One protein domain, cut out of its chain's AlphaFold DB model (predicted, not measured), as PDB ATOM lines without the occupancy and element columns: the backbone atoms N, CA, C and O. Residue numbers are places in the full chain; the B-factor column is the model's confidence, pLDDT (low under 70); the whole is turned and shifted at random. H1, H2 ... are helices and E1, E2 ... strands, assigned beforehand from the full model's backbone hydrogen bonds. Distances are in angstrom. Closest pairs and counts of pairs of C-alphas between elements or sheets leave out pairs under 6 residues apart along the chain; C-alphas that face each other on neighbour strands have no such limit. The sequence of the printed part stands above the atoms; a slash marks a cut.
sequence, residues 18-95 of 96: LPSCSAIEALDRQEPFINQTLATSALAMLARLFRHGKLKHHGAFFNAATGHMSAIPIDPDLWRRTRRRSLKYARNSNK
ATOM      1  N   LEU A  18     -23.354 -11.713 -43.070       47.16
ATOM      2  CA  LEU A  18     -24.093 -12.973 -43.088       47.16
ATOM      3  C   LEU A  18     -23.419 -14.015 -42.190       47.16
ATOM      4  O   LEU A  18     -22.215 -14.266 -42.308       47.16
ATOM      5  N   PRO A  19     -24.173 -14.662 -41.281       55.91
ATOM      6  CA  PRO A  19     -23.622 -15.721 -40.459       55.91
ATOM      7  C   PRO A  19     -23.309 -16.915 -41.372       55.91
ATOM      8  O   PRO A  19     -24.111 -17.283 -42.224       55.91
ATOM      9  N   SER A  20     -22.149 -17.547 -41.185       52.72
ATOM     10  CA  SER A  20     -21.721 -18.814 -41.817       52.72
ATOM     11  C   SER A  20     -21.343 -18.840 -43.310       52.72
ATOM     12  O   SER A  20     -20.826 -19.869 -43.755       52.72
ATOM     13  N   CYS A  21     -21.463 -17.746 -44.071       54.84
ATOM     14  CA  CYS A  21     -21.037 -17.749 -45.479       54.84
ATOM     15  C   CYS A  21     -19.532 -17.998 -45.653       54.84
ATOM     16  O   CYS A  21     -19.172 -18.700 -46.581       54.84
ATOM     17  N   SER A  22     -18.660 -17.575 -44.730       59.47
ATOM     18  CA  SER A  22     -17.210 -17.805 -44.855       59.47
ATOM     19  C   SER A  22     -16.801 -19.282 -44.837       59.47
ATOM     20  O   SER A  22     -15.820 -19.645 -45.476       59.47
ATOM     21  N   ALA A  23     -17.537 -20.153 -44.136       61.78
ATOM     22  CA  ALA A  23     -17.264 -21.590 -44.132       61.78
ATOM     23  C   ALA A  23     -17.751 -22.249 -45.428       61.78
ATOM     24  O   ALA A  23     -17.015 -23.023 -46.025       61.78
ATOM     25  N   ILE A  24     -18.962 -21.914 -45.881       63.75
ATOM     26  CA  ILE A  24     -19.550 -22.434 -47.126       63.75
ATOM     27  C   ILE A  24     -18.773 -21.920 -48.350       63.75
ATOM     28  O   ILE A  24     -18.395 -22.698 -49.214       63.75
ATOM     29  N   GLU A  25     -18.462 -20.628 -48.390       64.38
ATOM     30  CA  GLU A  25     -17.645 -19.980 -49.421       64.38
ATOM     31  C   GLU A  25     -16.205 -20.509 -49.413       64.38
ATOM     32  O   GLU A  25     -15.609 -20.704 -50.470       64.38
ATOM     33  N   ALA A  26     -15.637 -20.798 -48.237       66.50
ATOM     34  CA  ALA A  26     -14.342 -21.465 -48.166       66.50
ATOM     35  C   ALA A  26     -14.408 -22.915 -48.655       66.50
ATOM     36  O   ALA A  26     -13.434 -23.349 -49.243       66.50
ATOM     37  N   LEU A  27     -15.511 -23.647 -48.457       60.03
ATOM     38  CA  LEU A  27     -15.695 -24.989 -49.032       60.03
ATOM     39  C   LEU A  27     -15.866 -24.961 -50.558       60.03
ATOM     40  O   LEU A  27     -15.517 -25.925 -51.228       60.03
ATOM     41  N   ASP A  28     -16.397 -23.871 -51.110       66.31
ATOM     42  CA  ASP A  28     -16.495 -23.677 -52.561       66.31
ATOM     43  C   ASP A  28     -15.127 -23.320 -53.175       66.31
ATOM     44  O   ASP A  28     -14.784 -23.742 -54.278       66.31
ATOM     45  N   ARG A  29     -14.288 -22.580 -52.432       70.00
ATOM     46  CA  ARG A  29     -12.933 -22.179 -52.865       70.00
ATOM     47  C   ARG A  29     -11.809 -23.137 -52.466       70.00
ATOM     48  O   ARG A  29     -10.714 -23.044 -53.019       70.00
ATOM     49  N   GLN A  30     -12.026 -23.990 -51.475       75.81
ATOM     50  CA  GLN A  30     -11.037 -24.890 -50.888       75.81
ATOM     51  C   GLN A  30     -11.671 -26.258 -50.654       75.81
ATOM     52  O   GLN A  30     -12.853 -26.365 -50.349       75.81
ATOM     53  N   GLU A  31     -10.870 -27.316 -50.720       78.44
ATOM     54  CA  GLU A  31     -11.351 -28.650 -50.369       78.44
ATOM     55  C   GLU A  31     -11.856 -28.707 -48.909       78.44
ATOM     56  O   GLU A  31     -11.381 -27.957 -48.041       78.44
ATOM     57  N   PRO A  32     -12.797 -29.617 -48.594       81.31
ATOM     58  CA  PRO A  32     -13.235 -29.838 -47.224       81.31
ATOM     59  C   PRO A  32     -12.067 -30.042 -46.249       81.31
ATOM     60  O   PRO A  32     -11.046 -30.641 -46.577       81.31
ATOM     61  N   PHE A  33     -12.246 -29.571 -45.012       84.25
ATOM     62  CA  PHE A  33     -11.304 -29.713 -43.888       84.25
ATOM     63  C   PHE A  33      -9.995 -28.910 -43.954       84.25
ATOM     64  O   PHE A  33      -9.266 -28.907 -42.961       84.25
ATOM     65  N   ILE A  34      -9.704 -28.158 -45.023       87.44
ATOM     66  CA  ILE A  34      -8.486 -27.327 -45.099       87.44
ATOM     67  C   ILE A  34      -8.400 -26.335 -43.935       87.44
ATOM     68  O   ILE A  34      -7.402 -26.317 -43.210       87.44
ATOM     69  N   ASN A  35      -9.471 -25.584 -43.673       85.62
ATOM     70  CA  ASN A  35      -9.514 -24.642 -42.551       85.62
ATOM     71  C   ASN A  35      -9.296 -25.328 -41.201       85.62
ATOM     72  O   ASN A  35      -8.571 -24.806 -40.357       85.62
ATOM     73  N   GLN A  36      -9.872 -26.515 -41.003       89.81
ATOM     74  CA  GLN A  36      -9.704 -27.256 -39.757       89.81
ATOM     75  C   GLN A  36      -8.255 -27.728 -39.580       89.81
ATOM     76  O   GLN A  36      -7.697 -27.598 -38.490       89.81
ATOM     77  N   THR A  37      -7.623 -28.224 -40.644       92.00
ATOM     78  CA  THR A  37      -6.209 -28.619 -40.645       92.00
ATOM     79  C   THR A  37      -5.302 -27.436 -40.304       92.00
ATOM     80  O   THR A  37      -4.450 -27.536 -39.417       92.00
ATOM     81  N   LEU A  38      -5.512 -26.289 -40.957       91.62
ATOM     82  CA  LEU A  38      -4.726 -25.078 -40.719       91.62
ATOM     83  C   LEU A  38      -4.947 -24.519 -39.307       91.62
ATOM     84  O   LEU A  38      -3.976 -24.161 -38.639       91.62
ATOM     85  N   ALA A  39      -6.189 -24.507 -38.817       91.81
ATOM     86  CA  ALA A  39      -6.518 -24.063 -37.466       91.81
ATOM     87  C   ALA A  39      -5.837 -24.934 -36.402       91.81
ATOM     88  O   ALA A  39      -5.207 -24.410 -35.484       91.81
ATOM     89  N   THR A  40      -5.883 -26.260 -36.552       95.56
ATOM     90  CA  THR A  40      -5.205 -27.187 -35.636       95.56
ATOM     91  C   THR A  40      -3.688 -26.982 -35.647       95.56
ATOM     92  O   THR A  40      -3.058 -26.952 -34.588       95.56
ATOM     93  N   SER A  41      -3.091 -26.776 -36.826       94.31
ATOM     94  CA  SER A  41      -1.661 -26.462 -36.952       94.31
ATOM     95  C   SER A  41      -1.298 -25.147 -36.243       94.31
ATOM     96  O   SER A  41      -0.353 -25.100 -35.449       94.31
ATOM     97  N   ALA A  42      -2.098 -24.093 -36.434       94.12
ATOM     98  CA  ALA A  42      -1.911 -22.807 -35.764       94.12
ATOM     99  C   ALA A  42      -2.051 -22.918 -34.236       94.12
ATOM    100  O   ALA A  42      -1.234 -22.365 -33.498       94.12
ATOM    101  N   LEU A  43      -3.030 -23.683 -33.743       97.00
ATOM    102  CA  LEU A  43      -3.191 -23.958 -32.313       97.00
ATOM    103  C   LEU A  43      -1.975 -24.693 -31.738       97.00
ATOM    104  O   LEU A  43      -1.494 -24.331 -30.664       97.00
ATOM    105  N   ALA A  44      -1.414 -25.665 -32.461       95.06
ATOM    106  CA  ALA A  44      -0.184 -26.338 -32.049       95.06
ATOM    107  C   ALA A  44       1.003 -25.362 -31.969       95.06
ATOM    108  O   ALA A  44       1.817 -25.445 -31.042       95.06
ATOM    109  N   MET A  45       1.098 -24.404 -32.895       95.50
ATOM    110  CA  MET A  45       2.093 -23.333 -32.818       95.50
ATOM    111  C   MET A  45       1.876 -22.448 -31.586       95.50
ATOM    112  O   MET A  45       2.818 -22.240 -30.824       95.50
ATOM    113  N   LEU A  46       0.654 -21.980 -31.332       96.50
ATOM    114  CA  LEU A  46       0.342 -21.164 -30.155       96.50
ATOM    115  C   LEU A  46       0.647 -21.902 -28.848       96.50
ATOM    116  O   LEU A  46       1.313 -21.355 -27.973       96.50
ATOM    117  N   ALA A  47       0.269 -23.176 -28.743       96.88
ATOM    118  CA  ALA A  47       0.586 -24.006 -27.585       96.88
ATOM    119  C   ALA A  47       2.103 -24.113 -27.356       96.88
ATOM    120  O   ALA A  47       2.580 -24.049 -26.221       96.88
ATOM    121  N   ARG A  48       2.898 -24.232 -28.428       96.06
ATOM    122  CA  ARG A  48       4.364 -24.205 -28.328       96.06
ATOM    123  C   ARG A  48       4.886 -22.847 -27.884       96.06
ATOM    124  O   ARG A  48       5.812 -22.826 -27.078       96.06
ATOM    125  N   LEU A  49       4.321 -21.756 -28.395       96.31
ATOM    126  CA  LEU A  49       4.703 -20.405 -28.002       96.31
ATOM    127  C   LEU A  49       4.441 -20.181 -26.514       96.31
ATOM    128  O   LEU A  49       5.355 -19.782 -25.804       96.31
ATOM    129  N   PHE A  50       3.241 -20.496 -26.030       97.62
ATOM    130  CA  PHE A  50       2.890 -20.316 -24.621       97.62
ATOM    131  C   PHE A  50       3.712 -21.213 -23.698       97.62
ATOM    132  O   PHE A  50       4.163 -20.763 -22.652       97.62
ATOM    133  N   ARG A  51       3.972 -22.463 -24.101       97.62
ATOM    134  CA  ARG A  51       4.757 -23.398 -23.283       97.62
ATOM    135  C   ARG A  51       6.246 -23.056 -23.229       97.62
ATOM    136  O   ARG A  51       6.872 -23.259 -22.197       97.62
ATOM    137  N   HIS A  52       6.830 -22.607 -24.340       96.88
ATOM    138  CA  HIS A  52       8.288 -22.469 -24.477       96.88
ATOM    139  C   HIS A  52       8.775 -21.021 -24.576       96.88
ATOM    140  O   HIS A  52       9.980 -20.793 -24.671       96.88
ATOM    141  N   GLY A  53       7.864 -20.049 -24.641       95.56
ATOM    142  CA  GLY A  53       8.163 -18.625 -24.817       95.56
ATOM    143  C   GLY A  53       8.758 -18.253 -26.179       95.56
ATOM    144  O   GLY A  53       9.124 -17.101 -26.392       95.56
ATOM    145  N   LYS A  54       8.897 -19.207 -27.111       92.00
ATOM    146  CA  LYS A  54       9.520 -18.980 -28.422       92.00
ATOM    147  C   LYS A  54       9.010 -19.927 -29.498       92.00
ATOM    148  O   LYS A  54       8.643 -21.073 -29.231       92.00
ATOM    149  N   LEU A  55       9.096 -19.466 -30.743       91.56
ATOM    150  CA  LEU A  55       8.844 -20.258 -31.941       91.56
ATOM    151  C   LEU A  55      10.086 -20.310 -32.829       91.56
ATOM    152  O   LEU A  55      10.925 -19.418 -32.795       91.56
ATOM    153  N   LYS A  56      10.199 -21.380 -33.621       88.50
ATOM    154  CA  LYS A  56      11.242 -21.520 -34.658       88.50
ATOM    155  C   LYS A  56      10.762 -21.040 -36.036       88.50
ATOM    156  O   LYS A  56      11.571 -20.716 -36.895       88.50
ATOM    157  N   HIS A  57       9.449 -21.017 -36.241       91.81
ATOM    158  CA  HIS A  57       8.769 -20.585 -37.457       91.81
ATOM    159  C   HIS A  57       7.488 -19.849 -37.066       91.81
ATOM    160  O   HIS A  57       6.942 -20.091 -35.990       91.81
ATOM    161  N   HIS A  58       7.020 -18.953 -37.925       88.25
ATOM    162  CA  HIS A  58       5.849 -18.107 -37.660       88.25
ATOM    163  C   HIS A  58       4.634 -18.463 -38.527       88.25
ATOM    164  O   HIS A  58       3.582 -17.847 -38.404       88.25
ATOM    165  N   GLY A  59       4.775 -19.480 -39.372       90.81
ATOM    166  CA  GLY A  59       3.693 -20.089 -40.128       90.81
ATOM    167  C   GLY A  59       4.213 -21.281 -40.920       90.81
ATOM    168  O   GLY A  59       5.382 -21.659 -40.786       90.81
ATOM    169  N   ALA A  60       3.354 -21.848 -41.756       91.81
ATOM    170  CA  ALA A  60       3.723 -22.860 -42.730       91.81
ATOM    171  C   ALA A  60       2.822 -22.762 -43.966       91.81
ATOM    172  O   ALA A  60       1.658 -22.382 -43.855       91.81
ATOM    173  N   PHE A  61       3.359 -23.134 -45.125       91.12
ATOM    174  CA  PHE A  61       2.569 -23.413 -46.319       91.12
ATOM    175  C   PHE A  61       2.143 -24.873 -46.296       91.12
ATOM    176  O   PHE A  61       2.989 -25.743 -46.093       91.12
ATOM    177  N   PHE A  62       0.861 -25.132 -46.531       90.81
ATOM    178  CA  PHE A  62       0.327 -26.477 -46.696       90.81
ATOM    179  C   PHE A  62      -0.111 -26.675 -48.144       90.81
ATOM    180  O   PHE A  62      -0.919 -25.908 -48.663       90.81
ATOM    181  N   ASN A  63       0.439 -27.694 -48.796       91.00
ATOM    182  CA  ASN A  63       0.022 -28.115 -50.123       91.00
ATOM    183  C   ASN A  63      -0.885 -29.342 -49.973       91.00
ATOM    184  O   ASN A  63      -0.395 -30.439 -49.721       91.00
ATOM    185  N   ALA A  64      -2.194 -29.149 -50.133       86.62
ATOM    186  CA  ALA A  64      -3.189 -30.207 -49.961       86.62
ATOM    187  C   ALA A  64      -3.040 -31.348 -50.981       86.62
ATOM    188  O   ALA A  64      -3.145 -32.513 -50.610       86.62
ATOM    189  N   ALA A  65      -2.680 -31.028 -52.228       87.75
ATOM    190  CA  ALA A  65      -2.512 -32.015 -53.296       87.75
ATOM    191  C   ALA A  65      -1.353 -32.997 -53.042       87.75
ATOM    192  O   ALA A  65      -1.389 -34.136 -53.498       87.75
ATOM    193  N   THR A  66      -0.311 -32.563 -52.325       93.50
ATOM    194  CA  THR A  66       0.883 -33.383 -52.025       93.50
ATOM    195  C   THR A  66       1.006 -33.767 -50.551       93.50
ATOM    196  O   THR A  66       1.869 -34.567 -50.194       93.50
ATOM    197  N   GLY A  67       0.201 -33.166 -49.671       89.50
ATOM    198  CA  GLY A  67       0.309 -33.287 -48.216       89.50
ATOM    199  C   GLY A  67       1.532 -32.594 -47.599       89.50
ATOM    200  O   GLY A  67       1.755 -32.709 -46.394       89.50
ATOM    201  N   HIS A  68       2.349 -31.879 -48.381       94.69
ATOM    202  CA  HIS A  68       3.588 -31.286 -47.883       94.69
ATOM    203  C   HIS A  68       3.332 -30.010 -47.069       94.69
ATOM    204  O   HIS A  68       2.631 -29.100 -47.523       94.69
ATOM    205  N   MET A  69       3.968 -29.901 -45.895       94.31
ATOM    206  CA  MET A  69       3.946 -28.695 -45.065       94.31
ATOM    207  C   MET A  69       5.349 -28.096 -44.921       94.31
ATOM    208  O   MET A  69       6.242 -28.710 -44.342       94.31
ATOM    209  N   SER A  70       5.539 -26.872 -45.420       94.31
ATOM    210  CA  SER A  70       6.819 -26.155 -45.366       94.31
ATOM    211  C   SER A  70       6.755 -24.999 -44.379       94.31
ATOM    212  O   SER A  70       5.984 -24.060 -44.571       94.31
ATOM    213  N   ALA A  71       7.586 -25.032 -43.340       92.31
ATOM    214  CA  ALA A  71       7.643 -23.971 -42.339       92.31
ATOM    215  C   ALA A  71       8.189 -22.655 -42.917       92.31
ATOM    216  O   ALA A  71       9.108 -22.656 -43.736       92.31
ATOM    217  N   ILE A  72       7.669 -21.530 -42.427       89.44
ATOM    218  CA  ILE A  72       8.174 -20.192 -42.739       89.44
ATOM    219  C   ILE A  72       9.106 -19.753 -41.597       89.44
ATOM    220  O   ILE A  72       8.631 -19.451 -40.490       89.44
ATOM    221  N   PRO A  73      10.433 -19.743 -41.811       87.69
ATOM    222  CA  PRO A  73      11.392 -19.458 -40.754       87.69
ATOM    223  C   PRO A  73      11.262 -18.019 -40.250       87.69
ATOM    224  O   PRO A  73      10.873 -17.102 -40.976       87.69
ATOM    225  N   ILE A  74      11.586 -17.808 -38.975       86.31
ATOM    226  CA  ILE A  74      11.703 -16.461 -38.413       86.31
ATOM    227  C   ILE A  74      13.090 -15.925 -38.782       86.31
ATOM    228  O   ILE A  74      14.076 -16.253 -38.128       86.31
ATOM    229  N   ASP A  75      13.151 -15.123 -39.845       84.19
ATOM    230  CA  ASP A  75      14.356 -14.420 -40.301       84.19
ATOM    231  C   ASP A  75      14.150 -12.891 -40.174       84.19
ATOM    232  O   ASP A  75      13.393 -12.297 -40.954       84.19
ATOM    233  N   PRO A  76      14.810 -12.224 -39.209       80.06
ATOM    234  CA  PRO A  76      14.674 -10.784 -38.993       80.06
ATOM    235  C   PRO A  76      15.086  -9.906 -40.186       80.06
ATOM    236  O   PRO A  76      14.582  -8.787 -40.328       80.06
ATOM    237  N   ASP A  77      16.023 -10.355 -41.024       81.81
ATOM    238  CA  ASP A  77      16.456  -9.629 -42.221       81.81
ATOM    239  C   ASP A  77      15.428  -9.761 -43.343       81.81
ATOM    240  O   ASP A  77      15.070  -8.757 -43.973       81.81
ATOM    241  N   LEU A  78      14.889 -10.966 -43.545       74.06
ATOM    242  CA  LEU A  78      13.789 -11.206 -44.480       74.06
ATOM    243  C   LEU A  78      12.575 -10.342 -44.122       74.06
ATOM    244  O   LEU A  78      12.055  -9.619 -44.970       74.06
ATOM    245  N   TRP A  79      12.182 -10.322 -42.849       75.62
ATOM    246  CA  TRP A  79      11.053  -9.521 -42.368       75.62
ATOM    247  C   TRP A  79      11.246  -8.021 -42.603       75.62
ATOM    248  O   TRP A  79      10.317  -7.328 -43.029       75.62
ATOM    249  N   ARG A  80      12.461  -7.503 -42.373       79.44
ATOM    250  CA  ARG A  80      12.793  -6.098 -42.655       79.44
ATOM    251  C   ARG A  80      12.679  -5.777 -44.143       79.44
ATOM    252  O   ARG A  80      12.166  -4.713 -44.495       79.44
ATOM    253  N   ARG A  81      13.136  -6.672 -45.023       77.75
ATOM    254  CA  ARG A  81      13.063  -6.485 -46.482       77.75
ATOM    255  C   ARG A  81      11.625  -6.520 -46.983       77.75
ATOM    256  O   ARG A  81      11.223  -5.619 -47.717       77.75
ATOM    257  N   THR A  82      10.844  -7.506 -46.556       68.38
ATOM    258  CA  THR A  82       9.455  -7.654 -46.992       68.38
ATOM    259  C   THR A  82       8.592  -6.492 -46.505       68.38
ATOM    260  O   THR A  82       7.852  -5.929 -47.306       68.38
ATOM    261  N   ARG A  83       8.787  -6.014 -45.265       74.56
ATOM    262  CA  ARG A  83       8.126  -4.798 -44.753       74.56
ATOM    263  C   ARG A  83       8.455  -3.551 -45.581       74.56
ATOM    264  O   ARG A  83       7.577  -2.757 -45.893       74.56
ATOM    265  N   ARG A  84       9.720  -3.356 -45.974       75.00
ATOM    266  CA  ARG A  84      10.101  -2.229 -46.854       75.00
ATOM    267  C   ARG A  84       9.427  -2.327 -48.222       75.00
ATOM    268  O   ARG A  84       9.017  -1.309 -48.774       75.00
ATOM    269  N   ARG A  85       9.330  -3.540 -48.775       71.38
ATOM    270  CA  ARG A  85       8.700  -3.789 -50.076       71.38
ATOM    271  C   ARG A  85       7.191  -3.546 -50.028       71.38
ATOM    272  O   ARG A  85       6.693  -2.878 -50.929       71.38
ATOM    273  N   SER A  86       6.495  -4.005 -48.987       69.38
ATOM    274  CA  SER A  86       5.056  -3.766 -48.819       69.38
ATOM    275  C   SER A  86       4.736  -2.287 -48.609       69.38
ATOM    276  O   SER A  86       3.858  -1.761 -49.288       69.38
ATOM    277  N   LEU A  87       5.525  -1.567 -47.802       74.00
ATOM    278  CA  LEU A  87       5.402  -0.107 -47.661       74.00
ATOM    279  C   LEU A  87       5.600   0.630 -48.995       74.00
ATOM    280  O   LEU A  87       4.875   1.577 -49.295       74.00
ATOM    281  N   LYS A  88       6.560   0.197 -49.825       71.75
ATOM    282  CA  LYS A  88       6.767   0.766 -51.166       71.75
ATOM    283  C   LYS A  88       5.577   0.488 -52.092       71.75
ATOM    284  O   LYS A  88       5.199   1.373 -52.853       71.75
ATOM    285  N   TYR A  89       4.991  -0.707 -52.015       67.25
ATOM    286  CA  TYR A  89       3.818  -1.094 -52.802       67.25
ATOM    287  C   TYR A  89       2.579  -0.280 -52.412       67.25
ATOM    288  O   TYR A  89       1.971   0.343 -53.277       67.25
ATOM    289  N   ALA A  90       2.279  -0.174 -51.114       67.81
ATOM    290  CA  ALA A  90       1.175   0.639 -50.604       67.81
ATOM    291  C   ALA A  90       1.316   2.116 -51.010       67.81
ATOM    292  O   ALA A  90       0.359   2.750 -51.447       67.81
ATOM    293  N   ARG A  91       2.542   2.659 -50.955       70.19
ATOM    294  CA  ARG A  91       2.820   4.047 -51.355       70.19
ATOM    295  C   ARG A  91       2.682   4.295 -52.860       70.19
ATOM    296  O   ARG A  91       2.458   5.434 -53.261       70.19
ATOM    297  N   ASN A  92       2.852   3.263 -53.681       68.38
ATOM    298  CA  ASN A  92       2.656   3.340 -55.125       68.38
ATOM    299  C   ASN A  92       1.188   3.112 -55.526       68.38
ATOM    300  O   ASN A  92       0.743   3.754 -56.468       68.38
ATOM    301  N   SER A  93       0.435   2.277 -54.801       60.91
ATOM    302  CA  SER A  93      -1.012   2.101 -55.013       60.91
ATOM    303  C   SER A  93      -1.827   3.351 -54.686       60.91
ATOM    304  O   SER A  93      -2.835   3.583 -55.326       60.91
ATOM    305  N   ASN A  94      -1.373   4.189 -53.748       58.41
ATOM    306  CA  ASN A  94      -2.064   5.426 -53.360       58.41
ATOM    307  C   ASN A  94      -1.790   6.627 -54.299       58.41
ATOM    308  O   ASN A  94      -2.034   7.773 -53.925       58.41
ATOM    309  N   LYS A  95      -1.177   6.386 -55.468       56.84
ATOM    310  CA  LYS A  95      -0.849   7.403 -56.489       56.84
ATOM    311  C   LYS A  95      -1.697   7.286 -57.764       56.84
ATOM    312  O   LYS A  95      -1.471   8.056 -58.700       56.84
TER     313      LYS A  95
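This is residues 18 to 95 of the 96 residues of an uncharacterized protein of Acidobacteriales bacterium 59-55 (UniProt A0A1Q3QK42). This is a loose assembly in which the long helix H2 and the two-stranded hairpin of E1 and E2 make the body, with E1 folding back alongside H2 after the turn between them. The short helix H1 lies near the first end of H2, set crosswise to it, and the long helix H3 leaves the end of E2 and sticks out as an arm, residues 76 to 95 standing free. The printed part has 78 residues with three named helices and two named strands, in the order H1, H2, E1, E2, H3; the sheet has the order E1 - E2 and is antiparallel, and the class is mixed, helices and strands. The radius of gyration of the C-alphas is 16.6 A, and the C-alphas span 40 by 37 by 28 A along their three main axes.

The printed part begins at Leu 18. H1 follows as residues 21 to 29, from Cys 21 to Arg 29, and its first C-alpha stands at (-21.037, -17.749, -45.479). After residues 30 to 33 comes H2, residues 34 to 52, the longest helix with 19 residues; it is 27.0 A long from the C-alpha of Ile 34 at (-8.486, -27.327, -45.099) to the C-alpha of His 52. Residues 53 to 56 then lead to E1, residues 57 to 63, which measures 17.1 A from first to last C-alpha. Residues 64 to 67 make the turn to E2, residues 68 to 73, which measures 15.9 A from first to last C-alpha. After residues 74 and 75 comes H3, residues 76 to 93, which is 25.9 A long and ends with the C-alpha of Ser 93 at (-1.012, 2.101, -55.013). The printed part ends at Lys 95.

H1 and H2 are near each other, with 5 pairs of C-alphas within 10 A; they only just fail to come within 8 A, the closest C-alphas being 8.1 A apart. The closest C-alphas of H2 and E1 are those of Ala 42 and Gly 59, 7.6 A apart, and 2 pairs of C-alphas of these elements are within 8 A. Within 10 A there are 18 such pairs, made by residues 34 to 49 of H2. E1 and E2 form a hairpin and are antiparallel, with an angle of 156 degrees between their N-to-C directions. The C-alphas of Ala 60 and Ala 71 face each other at 4.1 A. Across this pair N 61 and O 70 are 2.8 A apart and N 72 and O 59 are 2.8 A apart, both within hydrogen-bond range. H2 and E2 are apart. H3 is apart from H1, H2 and E1, and H1 is apart from both strands. In H1, H2 and H3 every O i to N i+4 pair is within hydrogen-bond range.

The two C-alphas farthest apart are those of Arg 51 and Lys 95, at 45.6 A. Without the free stretch, residues 76 to 95, the body has 58 residues, spans 37 by 29 by 17 A and has a radius of gyration of 13.8 A. The printed part has no cut, and the four links between its named elements are tight. The mean pLDDT of the printed part is 81.2, against 94 for H2, 73 for H3 and 63 for H1. The model's confidence is under 70 at residues 18 to 28, residue 82, residue 86, residues 89 to 90 and residues 92 to 95.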